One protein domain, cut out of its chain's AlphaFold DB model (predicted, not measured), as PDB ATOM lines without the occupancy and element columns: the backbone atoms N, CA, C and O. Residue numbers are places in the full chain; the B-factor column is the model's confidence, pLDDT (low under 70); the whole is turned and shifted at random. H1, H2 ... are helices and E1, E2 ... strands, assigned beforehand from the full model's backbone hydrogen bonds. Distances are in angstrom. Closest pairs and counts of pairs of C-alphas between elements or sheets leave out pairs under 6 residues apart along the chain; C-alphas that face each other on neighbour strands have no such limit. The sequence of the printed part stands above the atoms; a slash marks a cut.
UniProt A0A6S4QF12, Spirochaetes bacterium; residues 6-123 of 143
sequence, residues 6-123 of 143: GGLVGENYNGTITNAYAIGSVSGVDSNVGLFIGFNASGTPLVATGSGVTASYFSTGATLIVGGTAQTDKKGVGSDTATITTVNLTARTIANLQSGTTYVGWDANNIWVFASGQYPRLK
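Overview. This is residues 6 to 123 of the 143 residues of a protein of Spirochaetes bacterium (UniProt A0A6S4QF12). A chain with little regular structure winds in stacked turns, a short three-sided solenoid whose sides are the small parallel sheets E1-E3-E6, E2-E5 and E4-E7. Past H1, residues 98 to 123 loop out on one side. The printed part has 118 residues, 37 in seven named strands and then one helix, mostly strand; it is compact, radius of gyration of the C-alphas 14.6 A, and flat, 39 by 37 by 19 A.

Arrangement. E1, residues 9 to 13, is parallel to inner strand E3, residues 37 to 41; N 39 and O 10 are 2.9 A apart. E6, residues 77 to 80, is parallel to E3; N 79 and O 38 are 2.9 A apart. E2, residues 26 to 28, is parallel to E5, residues 64 to 66; N 65 and O 26 are 2.9 A apart. E4, residues 53 to 59, is parallel to E7, residues 87 to 92; N 88 and O 53 are 2.8 A apart. H1, residues 94 to 97, is too short for an O i to N i+4 pair.

Along the chain. E1 begins at C-alpha 9 (280.760, 218.365, 299.546). E4 measures 15.6 A. H1 ends at C-alpha 97 (269.750, 219.296, 314.406).

Size, cuts and confidence. The printed part has no cut. Links E1 to E2 and E3 to E4 are long. Residues 43 to 51 and 81 to 87 have pLDDT under 70.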
ATOM      1  N   GLY A   6     277.647 221.390 296.639       93.56
ATOM      2  CA  GLY A   6     277.074 220.821 297.854       93.56
ATOM      3  C   GLY A   6     277.275 221.733 299.051       93.56
ATOM      4  O   GLY A   6     278.276 222.440 299.131       93.56
ATOM      5  N   GLY A   7     276.344 221.691 300.004       94.44
ATOM      6  CA  GLY A   7     276.478 222.436 301.260       94.44
ATOM      7  C   GLY A   7     277.622 221.947 302.152       94.44
ATOM      8  O   GLY A   7     278.139 222.721 302.952       94.44
ATOM      9  N   LEU A   8     278.032 220.683 301.998       95.00
ATOM     10  CA  LEU A   8     279.228 220.115 302.623       95.00
ATOM     11  C   LEU A   8     280.268 219.688 301.580       95.00
ATOM     12  O   LEU A   8     281.445 220.000 301.736       95.00
ATOM     13  N   VAL A   9     279.849 218.969 300.534       93.75
ATOM     14  CA  VAL A   9     280.760 218.365 299.546       93.75
ATOM     15  C   VAL A   9     280.287 218.658 298.126       93.75
ATOM     16  O   VAL A   9     279.177 218.292 297.757       93.75
ATOM     17  N   GLY A  10     281.128 219.269 297.291       92.44
ATOM     18  CA  GLY A  10     280.810 219.459 295.871       92.44
ATOM     19  C   GLY A  10     280.641 218.122 295.147       92.44
ATOM     20  O   GLY A  10     279.572 217.830 294.619       92.44
ATOM     21  N   GLU A  11     281.666 217.276 295.202       90.00
ATOM     22  CA  GLU A  11     281.715 215.980 294.529       90.00
ATOM     23  C   GLU A  11     282.272 214.896 295.454       90.00
ATOM     24  O   GLU A  11     283.314 215.079 296.083       90.00
ATOM     25  N   ASN A  12     281.568 213.768 295.533       87.50
ATOM     26  CA  ASN A  12     281.971 212.587 296.282       87.50
ATOM     27  C   ASN A  12     282.043 211.377 295.339       87.50
ATOM     28  O   ASN A  12     281.013 210.810 294.972       87.50
ATOM     29  N   TYR A  13     283.257 210.983 294.950       85.81
ATOM     30  CA  TYR A  13     283.515 209.850 294.058       85.81
ATOM     31  C   TYR A  13     284.275 208.750 294.804       85.81
ATOM     32  O   TYR A  13     285.401 208.976 295.243       85.81
ATOM     33  N   ASN A  14     283.675 207.565 294.960       81.38
ATOM     34  CA  ASN A  14     284.218 206.455 295.769       81.38
ATOM     35  C   ASN A  14     284.571 206.832 297.226       81.38
ATOM     36  O   ASN A  14     285.383 206.152 297.855       81.38
ATOM     37  N   GLY A  15     284.004 207.923 297.744       81.06
ATOM     38  CA  GLY A  15     284.310 208.466 299.061       81.06
ATOM     39  C   GLY A  15     283.222 208.157 300.080       81.06
ATOM     40  O   GLY A  15     282.030 208.157 299.774       81.06
ATOM     41  N   THR A  16     283.623 207.922 301.325       85.44
ATOM     42  CA  THR A  16     282.686 207.705 302.430       85.44
ATOM     43  C   THR A  16     282.480 209.006 303.201       85.44
ATOM     44  O   THR A  16     283.446 209.665 303.585       85.44
ATOM     45  N   ILE A  17     281.221 209.357 303.470       88.62
ATOM     46  CA  ILE A  17     280.860 210.487 304.331       88.62
ATOM     47  C   ILE A  17     280.041 209.944 305.497       88.62
ATOM     48  O   ILE A  17     278.916 209.479 305.321       88.62
ATOM     49  N   THR A  18     280.600 210.009 306.700       89.44
ATOM     50  CA  THR A  18     279.945 209.517 307.915       89.44
ATOM     51  C   THR A  18     279.938 210.578 308.994       89.44
ATOM     52  O   THR A  18     280.917 211.312 309.113       89.44
ATOM     53  N   ASN A  19     278.905 210.593 309.835       90.56
ATOM     54  CA  ASN A  19     278.841 211.470 311.003       90.56
ATOM     55  C   ASN A  19     279.092 212.945 310.652       90.56
ATOM     56  O   ASN A  19     279.890 213.634 311.289       90.56
ATOM     57  N   ALA A  20     278.401 213.424 309.618       92.75
ATOM     58  CA  ALA A  20     278.494 214.801 309.166       92.75
ATOM     59  C   ALA A  20     277.111 215.451 309.056       92.75
ATOM     60  O   ALA A  20     276.088 214.789 308.885       92.75
ATOM     61  N   TYR A  21     277.057 216.775 309.167       94.94
ATOM     62  CA  TYR A  21     275.808 217.517 309.043       94.94
ATOM     63  C   TYR A  21     276.024 218.841 308.306       94.94
ATOM     64  O   TYR A  21     277.084 219.450 308.423       94.94
ATOM     65  N   ALA A  22     275.017 219.285 307.549       96.00
ATOM     66  CA  ALA A  22     275.028 220.577 306.865       96.00
ATOM     67  C   ALA A  22     273.772 221.392 307.195       96.00
ATOM     68  O   ALA A  22     272.651 220.878 307.203       96.00
ATOM     69  N   ILE A  23     273.962 222.684 307.456       95.50
ATOM     70  CA  ILE A  23     272.876 223.616 307.805       95.50
ATOM     71  C   ILE A  23     272.776 224.815 306.861       95.50
ATOM     72  O   ILE A  23     271.809 225.569 306.942       95.50
ATOM     73  N   GLY A  24     273.780 225.008 306.004       93.31
ATOM     74  CA  GLY A  24     273.876 226.161 305.118       93.31
ATOM     75  C   GLY A  24     272.896 226.082 303.952       93.31
ATOM     76  O   GLY A  24     272.656 225.012 303.396       93.31
ATOM     77  N   SER A  25     272.351 227.237 303.575       95.31
ATOM     78  CA  SER A  25     271.656 227.401 302.301       95.31
ATOM     79  C   SER A  25     272.648 227.303 301.144       95.31
ATOM     80  O   SER A  25     273.779 227.773 301.257       95.31
ATOM     81  N   VAL A  26     272.212 226.729 300.027       95.12
ATOM     82  CA  VAL A  26     273.038 226.513 298.837       95.12
ATOM     83  C   VAL A  26     272.364 227.151 297.630       95.12
ATOM     84  O   VAL A  26     271.156 227.009 297.432       95.12
ATOM     85  N   SER A  27     273.148 227.842 296.807       93.62
ATOM     86  CA  SER A  27     272.732 228.312 295.491       93.62
ATOM     87  C   SER A  27     273.702 227.824 294.418       93.62
ATOM     88  O   SER A  27     274.915 227.801 294.618       93.62
ATOM     89  N   GLY A  28     273.163 227.431 293.270       91.12
ATOM     90  CA  GLY A  28     273.933 227.015 292.105       91.12
ATOM     91  C   GLY A  28     273.139 227.236 290.821       91.12
ATOM     92  O   GLY A  28     271.946 227.548 290.855       91.12
ATOM     93  N   VAL A  29     273.807 227.121 289.678       88.25
ATOM     94  CA  VAL A  29     273.194 227.367 288.361       88.25
ATOM     95  C   VAL A  29     272.912 226.086 287.575       88.25
ATOM     96  O   VAL A  29     272.025 226.102 286.729       88.25
ATOM     97  N   ASP A  30     273.607 224.989 287.887       82.31
ATOM     98  CA  ASP A  30     273.497 223.707 287.183       82.31
ATOM     99  C   ASP A  30     272.600 222.692 287.914       82.31
ATOM    100  O   ASP A  30     272.055 222.962 288.979       82.31
ATOM    101  N   SER A  31     272.446 221.497 287.340       79.69
ATOM    102  CA  SER A  31     271.591 220.427 287.864       79.69
ATOM    103  C   SER A  31     272.148 219.690 289.090       79.69
ATOM    104  O   SER A  31     271.375 219.076 289.821       79.69
ATOM    105  N   ASN A  32     273.456 219.759 289.359       90.50
ATOM    106  CA  ASN A  32     274.108 219.006 290.439       90.50
ATOM    107  C   ASN A  32     274.291 219.862 291.702       90.50
ATOM    108  O   ASN A  32     275.412 220.083 292.170       90.50
ATOM    109  N   VAL A  33     273.182 220.369 292.242       92.44
ATOM    110  CA  VAL A  33     273.176 221.243 293.423       92.44
ATOM    111  C   VAL A  33     272.388 220.581 294.550       92.44
ATOM    112  O   VAL A  33     271.191 220.335 294.413       92.44
ATOM    113  N   GLY A  34     273.045 220.305 295.675       93.19
ATOM    114  CA  GLY A  34     272.420 219.690 296.848       93.19
ATOM    115  C   GLY A  34     272.761 220.407 298.148       93.19
ATOM    116  O   GLY A  34     273.814 221.019 298.302       93.19
ATOM    117  N   LEU A  35     271.868 220.312 299.132       95.56
ATOM    118  CA  LEU A  35     272.072 220.911 300.457       95.56
ATOM    119  C   LEU A  35     273.190 220.241 301.267       95.56
ATOM    120  O   LEU A  35     273.661 220.807 302.249       95.56
ATOM    121  N   PHE A  36     273.621 219.047 300.864       95.12
ATOM    122  CA  PHE A  36     274.704 218.304 301.496       95.12
ATOM    123  C   PHE A  36     275.792 217.953 300.474       95.12
ATOM    124  O   PHE A  36     276.926 218.402 300.628       95.12
ATOM    125  N   ILE A  37     275.445 217.233 299.401       93.56
ATOM    126  CA  ILE A  37     276.368 216.837 298.323       93.56
ATOM    127  C   ILE A  37     275.866 217.359 296.971       93.56
ATOM    128  O   ILE A  37     274.677 217.254 296.684       93.56
ATOM    129  N   GLY A  38     276.748 217.881 296.121       92.62
ATOM    130  CA  GLY A  38     276.397 218.249 294.744       92.62
ATOM    131  C   GLY A  38     276.248 217.022 293.845       92.62
ATOM    132  O   GLY A  38     275.161 216.738 293.345       92.62
ATOM    133  N   PHE A  39     277.332 216.262 293.690       89.50
ATOM    134  CA  PHE A  39     277.392 215.032 292.901       89.50
ATOM    135  C   PHE A  39     277.943 213.870 293.729       89.50
ATOM    136  O   PHE A  39     278.995 213.995 294.356       89.50
ATOM    137  N   ASN A  40     277.240 212.741 293.726       87.12
ATOM    138  CA  ASN A  40     277.634 211.522 294.419       87.12
ATOM    139  C   ASN A  40     277.729 210.362 293.417       87.12
ATOM    140  O   ASN A  40     276.799 210.109 292.647       87.12
ATOM    141  N   ALA A  41     278.865 209.667 293.403       82.75
ATOM    142  CA  ALA A  41     279.119 208.566 292.479       82.75
ATOM    143  C   ALA A  41     279.994 207.467 293.099       82.75
ATOM    144  O   ALA A  41     280.825 207.699 293.982       82.75
ATOM    145  N   SER A  42     279.796 206.241 292.615       76.75
ATOM    146  CA  SER A  42     280.719 205.123 292.813       76.75
ATOM    147  C   SER A  42     281.139 204.565 291.455       76.75
ATOM    148  O   SER A  42     280.356 204.555 290.502       76.75
ATOM    149  N   GLY A  43     282.394 204.136 291.358       66.25
ATOM    150  CA  GLY A  43     282.925 203.421 290.206       66.25
ATOM    151  C   GLY A  43     282.288 202.038 290.059       66.25
ATOM    152  O   GLY A  43     281.749 201.474 291.011       66.25
ATOM    153  N   THR A  44     282.364 201.482 288.850       61.06
ATOM    154  CA  THR A  44     281.963 200.098 288.563       61.06
ATOM    155  C   THR A  44     283.206 199.199 288.472       61.06
ATOM    156  O   THR A  44     284.224 199.647 287.939       61.06
ATOM    157  N   PRO A  45     283.163 197.939 288.957       61.25
ATOM    158  CA  PRO A  45     282.063 197.295 289.680       61.25
ATOM    159  C   PRO A  45     281.885 197.873 291.091       61.25
ATOM    160  O   PRO A  45     282.860 198.230 291.749       61.25
ATOM    161  N   LEU A  46     280.630 197.948 291.546       56.09
ATOM    162  CA  LEU A  46     280.277 198.384 292.896       56.09
ATOM    163  C   LEU A  46     280.944 197.450 293.914       56.09
ATOM    164  O   LEU A  46     280.428 196.376 294.220       56.09
ATOM    165  N   VAL A  47     282.075 197.865 294.476       53.78
ATOM    166  CA  VAL A  47     282.490 197.347 295.776       53.78
ATOM    167  C   VAL A  47     281.587 198.080 296.759       53.78
ATOM    168  O   VAL A  47     281.742 199.284 296.956       53.78
ATOM    169  N   ALA A  48     280.578 197.387 297.292       51.34
ATOM    170  CA  ALA A  48     279.480 197.924 298.110       51.34
ATOM    171  C   ALA A  48     279.909 198.599 299.439       51.34
ATOM    172  O   ALA A  48     279.112 198.753 300.357       51.34
ATOM    173  N   THR A  49     281.173 199.001 299.555       55.50
ATOM    174  CA  THR A  49     281.813 199.567 300.739       55.50
ATOM    175  C   THR A  49     282.400 200.969 300.511       55.50
ATOM    176  O   THR A  49     282.902 201.546 301.466       55.50
ATOM    177  N   GLY A  50     282.381 201.521 299.284       52.97
ATOM    178  CA  GLY A  50     283.156 202.729 298.930       52.97
ATOM    179  C   GLY A  50     282.445 204.086 299.073       52.97
ATOM    180  O   GLY A  50     282.966 204.978 299.738       52.97
ATOM    181  N   SER A  51     281.247 204.253 298.491       59.28
ATOM    182  CA  SER A  51     280.477 205.516 298.556       59.28
ATOM    183  C   SER A  51     279.262 205.417 299.476       59.28
ATOM    184  O   SER A  51     278.113 205.430 299.033       59.28
ATOM    185  N   GLY A  52     279.509 205.263 300.776       76.19
ATOM    186  CA  GLY A  52     278.465 205.281 301.798       76.19
ATOM    187  C   GLY A  52     278.317 206.673 302.401       76.19
ATOM    188  O   GLY A  52     279.238 207.149 303.061       76.19
ATOM    189  N   VAL A  53     277.161 207.314 302.219       84.31
ATOM    190  CA  VAL A  53     276.774 208.440 303.079       84.31
ATOM    191  C   VAL A  53     275.972 207.849 304.225       84.31
ATOM    192  O   VAL A  53     274.907 207.287 303.985       84.31
ATOM    193  N   THR A  54     276.464 207.918 305.458       87.31
ATOM    194  CA  THR A  54     275.792 207.305 306.617       87.31
ATOM    195  C   THR A  54     275.805 208.216 307.832       87.31
ATOM    196  O   THR A  54     276.649 209.105 307.944       87.31
ATOM    197  N   ALA A  55     274.826 208.036 308.728       89.00
ATOM    198  CA  ALA A  55     274.692 208.808 309.969       89.00
ATOM    199  C   ALA A  55     274.891 210.324 309.764       89.00
ATOM    200  O   ALA A  55     275.524 211.003 310.572       89.00
ATOM    201  N   SER A  56     274.399 210.825 308.628       92.50
ATOM    202  CA  SER A  56     274.643 212.183 308.162       92.50
ATOM    203  C   SER A  56     273.332 212.902 307.889       92.50
ATOM    204  O   SER A  56     272.318 212.276 307.558       92.50
ATOM    205  N   TYR A  57     273.346 214.225 308.041       94.38
ATOM    206  CA  TYR A  57     272.120 215.017 308.104       94.38
ATOM    207  C   TYR A  57     272.207 216.329 307.326       94.38
ATOM    208  O   TYR A  57     273.262 216.950 307.237       94.38
ATOM    209  N   PHE A  58     271.074 216.813 306.826       95.44
ATOM    210  CA  PHE A  58     270.975 218.176 306.301       95.44
ATOM    211  C   PHE A  58     269.723 218.886 306.805       95.44
ATOM    212  O   PHE A  58     268.702 218.256 307.091       95.44
ATOM    213  N   SER A  59     269.816 220.209 306.935       95.75
ATOM    214  CA  SER A  59     268.735 221.038 307.463       95.75
ATOM    215  C   SER A  59     267.621 221.244 306.444       95.75
ATOM    216  O   SER A  59     267.834 221.813 305.376       95.75
ATOM    217  N   THR A  60     266.388 220.902 306.817       93.31
ATOM    218  CA  THR A  60     265.185 221.310 306.075       93.31
ATOM    219  C   THR A  60     264.890 222.802 306.223       93.31
ATOM    220  O   THR A  60     264.079 223.339 305.471       93.31
ATOM    221  N   GLY A  61     265.556 223.495 307.154       93.44
ATOM    222  CA  GLY A  61     265.511 224.951 307.288       93.44
ATOM    223  C   GLY A  61     266.384 225.691 306.268       93.44
ATOM    224  O   GLY A  61     266.159 226.875 306.045       93.44
ATOM    225  N   ALA A  62     267.332 225.010 305.616       94.06
ATOM    226  CA  ALA A  62     268.195 225.611 304.601       94.06
ATOM    227  C   ALA A  62     267.431 225.902 303.300       94.06
ATOM    228  O   ALA A  62     266.496 225.182 302.942       94.06
ATOM    229  N   THR A  63     267.822 226.949 302.580       95.06
ATOM    230  CA  THR A  63     267.278 227.278 301.255       95.06
ATOM    231  C   THR A  63     268.135 226.634 300.171       95.06
ATOM    232  O   THR A  63     269.358 226.689 300.245       95.06
ATOM    233  N   LEU A  64     267.497 226.058 299.152       94.38
ATOM    234  CA  LEU A  64     268.158 225.569 297.944       94.38
ATOM    235  C   LEU A  64     267.692 226.410 296.750       94.38
ATOM    236  O   LEU A  64     266.489 226.514 296.515       94.38
ATOM    237  N   ILE A  65     268.625 227.012 296.011       93.56
ATOM    238  CA  ILE A  65     268.342 227.791 294.797       93.56
ATOM    239  C   ILE A  65     269.094 227.164 293.624       93.56
ATOM    240  O   ILE A  65     270.316 227.052 293.665       93.56
ATOM    241  N   VAL A  66     268.371 226.800 292.567       92.00
ATOM    242  CA  VAL A  66     268.938 226.222 291.342       92.00
ATOM    243  C   VAL A  66     268.491 227.053 290.149       92.00
ATOM    244  O   VAL A  66     267.296 227.279 289.966       92.00
ATOM    245  N   GLY A  67     269.446 227.583 289.382       91.31
ATOM    246  CA  GLY A  67     269.156 228.443 288.228       91.31
ATOM    247  C   GLY A  67     268.343 229.692 288.597       91.31
ATOM    248  O   GLY A  67     267.470 230.112 287.845       91.31
ATOM    249  N   GLY A  68     268.556 230.239 289.799       91.88
ATOM    250  CA  GLY A  68     267.783 231.372 290.328       91.88
ATOM    251  C   GLY A  68     266.396 231.013 290.878       91.88
ATOM    252  O   GLY A  68     265.707 231.889 291.395       91.88
ATOM    253  N   THR A  69     265.996 229.739 290.830       91.94
ATOM    254  CA  THR A  69     264.687 229.275 291.309       91.94
ATOM    255  C   THR A  69     264.819 228.535 292.635       91.94
ATOM    256  O   THR A  69     265.590 227.580 292.756       91.94
ATOM    257  N   ALA A  70     264.042 228.956 293.636       93.06
ATOM    258  CA  ALA A  70     263.963 228.265 294.917       93.06
ATOM    259  C   ALA A  70     263.341 226.871 294.736       93.06
ATOM    260  O   ALA A  70     262.240 226.739 294.204       93.06
ATOM    261  N   GLN A  71     264.046 225.842 295.195       89.62
ATOM    262  CA  GLN A  71     263.582 224.460 295.135       89.62
ATOM    263  C   GLN A  71     262.739 224.132 296.372       89.62
ATOM    264  O   GLN A  71     263.105 224.468 297.504       89.62
ATOM    265  N   THR A  72     261.607 223.468 296.158       84.50
ATOM    266  CA  THR A  72     260.698 223.031 297.230       84.50
ATOM    267  C   THR A  72     261.034 221.623 297.711       84.50
ATOM    268  O   THR A  72     260.956 221.340 298.907       84.50
ATOM    269  N   ASP A  73     261.497 220.761 296.809       78.12
ATOM    270  CA  ASP A  73     262.037 219.439 297.091       78.12
ATOM    271  C   ASP A  73     263.513 219.556 297.486       78.12
ATOM    272  O   ASP A  73     264.418 219.144 296.774       78.12
ATOM    273  N   LYS A  74     263.761 220.164 298.648       79.75
ATOM    274  CA  LYS A  74     265.094 220.364 299.230       79.75
ATOM    275  C   LYS A  74     265.913 219.065 299.231       79.75
ATOM    276  O   LYS A  74     265.808 218.260 300.158       79.75
ATOM    277  N   LYS A  75     266.733 218.861 298.195       86.31
ATOM    278  CA  LYS A  75     267.533 217.647 298.032       86.31
ATOM    279  C   LYS A  75     268.787 217.735 298.887       86.31
ATOM    280  O   LYS A  75     269.492 218.743 298.874       86.31
ATOM    281  N   GLY A  76     269.090 216.655 299.599       89.75
ATOM    282  CA  GLY A  76     270.387 216.496 300.249       89.75
ATOM    283  C   GLY A  76     271.505 216.272 299.227       89.75
ATOM    284  O   GLY A  76     272.579 216.847 299.366       89.75
ATOM    285  N   VAL A  77     271.229 215.503 298.171       90.88
ATOM    286  CA  VAL A  77     272.165 215.214 297.075       90.88
ATOM    287  C   VAL A  77     271.611 215.776 295.766       90.88
ATOM    288  O   VAL A  77     270.455 215.508 295.442       90.88
ATOM    289  N   GLY A  78     272.408 216.561 295.038       90.06
ATOM    290  CA  GLY A  78     272.003 217.166 293.765       90.06
ATOM    291  C   GLY A  78     271.842 216.138 292.645       90.06
ATOM    292  O   GLY A  78     270.814 216.100 291.977       90.06
ATOM    293  N   SER A  79     272.832 215.260 292.485       87.75
ATOM    294  CA  SER A  79     272.805 214.147 291.535       87.75
ATOM    295  C   SER A  79     273.472 212.913 292.126       87.75
ATOM    296  O   SER A  79     274.554 213.001 292.712       87.75
ATOM    297  N   ASP A  80     272.803 211.773 291.978       74.81
ATOM    298  CA  ASP A  80     273.262 210.465 292.431       74.81
ATOM    299  C   ASP A  80     273.161 209.481 291.262       74.81
ATOM    300  O   ASP A  80     272.128 209.417 290.589       74.81
ATOM    301  N   THR A  81     274.238 208.757 290.963       68.75
ATOM    302  CA  THR A  81     274.295 207.859 289.796       68.75
ATOM    303  C   THR A  81     274.281 206.377 290.182       68.75
ATOM    304  O   THR A  81     274.645 205.985 291.289       68.75
ATOM    305  N   ALA A  82     273.804 205.564 289.231       52.47
ATOM    306  CA  ALA A  82     272.942 204.380 289.366       52.47
ATOM    307  C   ALA A  82     273.435 203.141 290.153       52.47
ATOM    308  O   ALA A  82     272.830 202.077 290.040       52.47
ATOM    309  N   THR A  83     274.469 203.247 290.983       53.94
ATOM    310  CA  THR A  83     274.910 202.138 291.855       53.94
ATOM    311  C   THR A  83     274.990 202.510 293.329       53.94
ATOM    312  O   THR A  83     275.273 201.651 294.161       53.94
ATOM    313  N   ILE A  84     274.693 203.760 293.685       56.56
ATOM    314  CA  ILE A  84     274.610 204.166 295.084       56.56
ATOM    315  C   ILE A  84     273.204 203.856 295.594       56.56
ATOM    316  O   ILE A  84     272.258 204.621 295.458       56.56
ATOM    317  N   THR A  85     273.065 202.689 296.210       53.25
ATOM    318  CA  THR A  85     271.890 202.306 297.006       53.25
ATOM    319  C   THR A  85     271.999 202.781 298.463       53.25
ATOM    320  O   THR A  85     271.153 202.456 299.290       53.25
ATOM    321  N   THR A  86     273.044 203.549 298.798       55.75
ATOM    322  CA  THR A  86     273.496 203.795 300.178       55.75
ATOM    323  C   THR A  86     273.694 205.275 300.511       55.75
ATOM    324  O   THR A  86     274.624 205.630 301.241       55.75
ATOM    325  N   VAL A  87     272.821 206.162 300.023       67.69
ATOM    326  CA  VAL A  87     272.699 207.501 300.618       67.69
ATOM    327  C   VAL A  87     271.777 207.417 301.834       67.69
ATOM    328  O   VAL A  87     270.594 207.737 301.771       67.69
ATOM    329  N   ASN A  88     272.325 207.020 302.984       80.50
ATOM    330  CA  ASN A  88     271.659 207.135 304.287       80.50
ATOM    331  C   ASN A  88     271.800 208.568 304.840       80.50
ATOM    332  O   ASN A  88     272.178 208.785 305.996       80.50
ATOM    333  N   LEU A  89     271.516 209.556 303.987       88.75
ATOM    334  CA  LEU A  89     271.465 210.972 304.327       88.75
ATOM    335  C   LEU A  89     270.040 211.323 304.750       88.75
ATOM    336  O   LEU A  89     269.095 211.159 303.983       88.75
ATOM    337  N   THR A  90     269.880 211.839 305.964       91.38
ATOM    338  CA  THR A  90     268.551 212.105 306.523       91.38
ATOM    339  C   THR A  90     268.280 213.604 306.625       91.38
ATOM    340  O   THR A  90     269.032 214.345 307.258       91.38
ATOM    341  N   ALA A  91     267.165 214.056 306.052       93.62
ATOM    342  CA  ALA A  91     266.678 215.420 306.235       93.62
ATOM    343  C   ALA A  91     266.205 215.630 307.683       93.62
ATOM    344  O   ALA A  91     265.485 214.797 308.240       93.62
ATOM    345  N   ARG A  92     266.587 216.744 308.312       94.62
ATOM    346  CA  ARG A  92     266.236 217.059 309.704       94.62
ATOM    347  C   ARG A  92     265.812 218.512 309.852       94.62
ATOM    348  O   ARG A  92     266.350 219.397 309.197       94.62
ATOM    349  N   THR A  93     264.862 218.765 310.747       95.44
ATOM    350  CA  THR A  93     264.502 220.137 311.130       95.44
ATOM    351  C   THR A  93     265.632 220.799 311.919       95.44
ATOM    352  O   THR A  93     266.487 220.112 312.480       95.44
ATOM    353  N   ILE A  94     265.601 222.131 312.030       93.62
ATOM    354  CA  ILE A  94     266.523 222.888 312.896       93.62
ATOM    355  C   ILE A  94     266.466 222.363 314.335       93.62
ATOM    356  O   ILE A  94     267.505 222.072 314.918       93.62
ATOM    357  N   ALA A  95     265.260 222.148 314.870       95.00
ATOM    358  CA  ALA A  95     265.076 221.631 316.223       95.00
ATOM    359  C   ALA A  95     265.693 220.236 316.404       95.00
ATOM    360  O   ALA A  95     266.319 219.966 317.425       95.00
ATOM    361  N   ASN A  96     265.579 219.350 315.404       95.19
ATOM    362  CA  ASN A  96     266.261 218.058 315.470       95.19
ATOM    363  C   ASN A  96     267.782 218.229 315.404       95.19
ATOM    364  O   ASN A  96     268.487 217.619 316.200       95.19
ATOM    365  N   LEU A  97     268.305 219.074 314.515       95.00
ATOM    366  CA  LEU A  97     269.750 219.296 314.406       95.00
ATOM    367  C   LEU A  97     270.352 220.002 315.630       95.00
ATOM    368  O   LEU A  97     271.551 219.888 315.852       95.00
ATOM    369  N   GLN A  98     269.546 220.692 316.433       95.12
ATOM    370  CA  GLN A  98     269.945 221.269 317.722       95.12
ATOM    371  C   GLN A  98     269.711 220.320 318.911       95.12
ATOM    372  O   GLN A  98     270.036 220.651 320.052       95.12
ATOM    373  N   SER A  99     269.140 219.139 318.664       93.12
ATOM    374  CA  SER A  99     268.966 218.098 319.670       93.12
ATOM    375  C   SER A  99     270.155 217.145 319.651       93.12
ATOM    376  O   SER A  99     270.379 216.446 318.662       93.12
ATOM    377  N   GLY A 100     270.877 217.048 320.771       84.69
ATOM    378  CA  GLY A 100     271.990 216.102 320.925       84.69
ATOM    379  C   GLY A 100     271.595 214.638 320.684       84.69
ATOM    380  O   GLY A 100     272.417 213.843 320.244       84.69
ATOM    381  N   THR A 101     270.320 214.288 320.876       87.75
ATOM    382  CA  THR A 101     269.792 212.935 320.628       87.75
ATOM    383  C   THR A 101     269.738 212.545 319.150       87.75
ATOM    384  O   THR A 101     269.592 211.366 318.844       87.75
ATOM    385  N   THR A 102     269.860 213.500 318.223       92.62
ATOM    386  CA  THR A 102     269.888 213.220 316.777       92.62
ATOM    387  C   THR A 102     271.166 212.496 316.361       92.62
ATOM    388  O   THR A 102     271.137 211.700 315.427       92.62
ATOM    389  N   TYR A 103     272.268 212.740 317.070       92.25
ATOM    390  CA  TYR A 103     273.623 212.334 316.696       92.25
ATOM    391  C   TYR A 103     274.041 211.040 317.411       92.25
ATOM    392  O   TYR A 103     275.088 210.964 318.054       92.25
ATOM    393  N   VAL A 104     273.187 210.014 317.341       88.56
ATOM    394  CA  VAL A 104     273.450 208.710 317.971       88.56
ATOM    395  C   VAL A 104     274.725 208.096 317.390       88.56
ATOM    396  O   VAL A 104     274.876 208.001 316.175       88.56
ATOM    397  N   GLY A 105     275.639 207.671 318.264       88.94
ATOM    398  CA  GLY A 105     276.921 207.071 317.877       88.94
ATOM    399  C   GLY A 105     278.030 208.077 317.553       88.94
ATOM    400  O   GLY A 105     279.151 207.659 317.276       88.94
ATOM    401  N   TRP A 106     277.759 209.385 317.609       90.25
ATOM    402  CA  TRP A 106     278.806 210.399 317.493       90.25
ATOM    403  C   TRP A 106     279.578 210.512 318.810       90.25
ATOM    404  O   TRP A 106     279.002 210.417 319.896       90.25
ATOM    405  N   ASP A 107     280.889 210.740 318.722       90.25
ATOM    406  CA  ASP A 107     281.763 210.817 319.893       90.25
ATOM    407  C   ASP A 107     281.553 212.126 320.680       90.25
ATOM    408  O   ASP A 107     282.183 213.154 320.416       90.25
ATOM    409  N   ALA A 108     280.659 212.078 321.668       89.50
ATOM    410  CA  ALA A 108     280.406 213.164 322.616       89.50
ATOM    411  C   ALA A 108     281.515 213.320 323.677       89.50
ATOM    412  O   ALA A 108     281.574 214.335 324.381       89.50
ATOM    413  N   ASN A 109     282.390 212.325 323.822       88.75
ATOM    414  CA  ASN A 109     283.416 212.292 324.860       88.75
ATOM    415  C   ASN A 109     284.676 213.031 324.417       88.75
ATOM    416  O   ASN A 109     285.238 213.768 325.223       88.75
ATOM    417  N   ASN A 110     285.029 212.965 323.132       86.31
ATOM    418  CA  ASN A 110     286.278 213.542 322.629       86.31
ATOM    419  C   ASN A 110     286.075 214.575 321.514       86.31
ATOM    420  O   ASN A 110     286.834 215.536 321.439       86.31
ATOM    421  N   ILE A 111     285.043 214.437 320.671       86.88
ATOM    422  CA  ILE A 111     284.947 215.231 319.433       86.88
ATOM    423  C   ILE A 111     283.864 216.299 319.512       86.88
ATOM    424  O   ILE A 111     284.117 217.449 319.164       86.88
ATOM    425  N   TRP A 112     282.659 215.953 319.959       89.75
ATOM    426  CA  TRP A 112     281.493 216.824 319.821       89.75
ATOM    427  C   TRP A 112     280.999 217.376 321.155       89.75
ATOM    428  O   TRP A 112     280.946 216.686 322.171       89.75
ATOM    429  N   VAL A 113     280.590 218.644 321.133       90.19
ATOM    430  CA  VAL A 113     279.801 219.287 322.185       90.19
ATOM    431  C   VAL A 113     278.365 219.408 321.698       90.19
ATOM    432  O   VAL A 113     278.104 220.076 320.697       90.19
ATOM    433  N   PHE A 114     277.439 218.817 322.450       90.50
ATOM    434  CA  PHE A 114     276.001 218.950 322.239       90.50
ATOM    435  C   PHE A 114     275.416 219.832 323.342       90.50
ATOM    436  O   PHE A 114     275.338 219.419 324.496       90.50
ATOM    437  N   ALA A 115     275.029 221.059 322.996       87.81
ATOM    438  CA  ALA A 115     274.383 221.985 323.922       87.81
ATOM    439  C   ALA A 115     272.930 222.215 323.496       87.81
ATOM    440  O   ALA A 115     272.636 222.315 322.307       87.81
ATOM    441  N   SER A 116     272.021 222.297 324.470       86.00
ATOM    442  CA  SER A 116     270.592 222.488 324.198       86.00
ATOM    443  C   SER A 116     270.349 223.747 323.358       86.00
ATOM    444  O   SER A 116     270.869 224.817 323.678       86.00
ATOM    445  N   GLY A 117     269.587 223.609 322.270       89.75
ATOM    446  CA  GLY A 117     269.278 224.709 321.350       89.75
ATOM    447  C   GLY A 117     270.451 225.162 320.471       89.75
ATOM    448  O   GLY A 117     270.317 226.137 319.736       89.75
ATOM    449  N   GLN A 118     271.595 224.472 320.513       91.12
ATOM    450  CA  GLN A 118     272.759 224.769 319.682       91.12
ATOM    451  C   GLN A 118     273.027 223.622 318.716       91.12
ATOM    452  O   GLN A 118     272.831 222.452 319.036       91.12
ATOM    453  N   TYR A 119     273.512 223.960 317.523       92.56
ATOM    454  CA  TYR A 119     274.079 222.945 316.643       92.56
ATOM    455  C   TYR A 119     275.315 222.321 317.307       92.56
ATOM    456  O   TYR A 119     276.006 223.019 318.061       92.56
ATOM    457  N   PRO A 120     275.624 221.041 317.027       92.81
ATOM    458  CA  PRO A 120     276.861 220.434 317.485       92.81
ATOM    459  C   PRO A 120     278.052 221.289 317.088       92.81
ATOM    460  O   PRO A 120     278.053 221.951 316.054       92.81
ATOM    461  N   ARG A 121     279.090 221.269 317.905       89.75
ATOM    462  CA  ARG A 121     280.357 221.917 317.576       89.75
ATOM    463  C   ARG A 121     281.499 221.032 318.009       89.75
ATOM    464  O   ARG A 121     281.357 220.268 318.963       89.75
ATOM    465  N   LEU A 122     282.625 221.155 317.320       87.56
ATOM    466  CA  LEU A 122     283.833 220.460 317.727       87.56
ATOM    467  C   LEU A 122     284.259 220.946 319.113       87.56
ATOM    468  O   LEU A 122     284.188 222.144 319.418       87.56
ATOM    469  N   LYS A 123     284.710 220.014 319.952       86.00
ATOM    470  CA  LYS A 123     285.438 220.345 321.166       86.00
ATOM    471  C   LYS A 123     286.656 221.146 320.742       86.00
ATOM    472  O   LYS A 123     287.471 220.727 319.925       86.00
TER     473      LYS A 123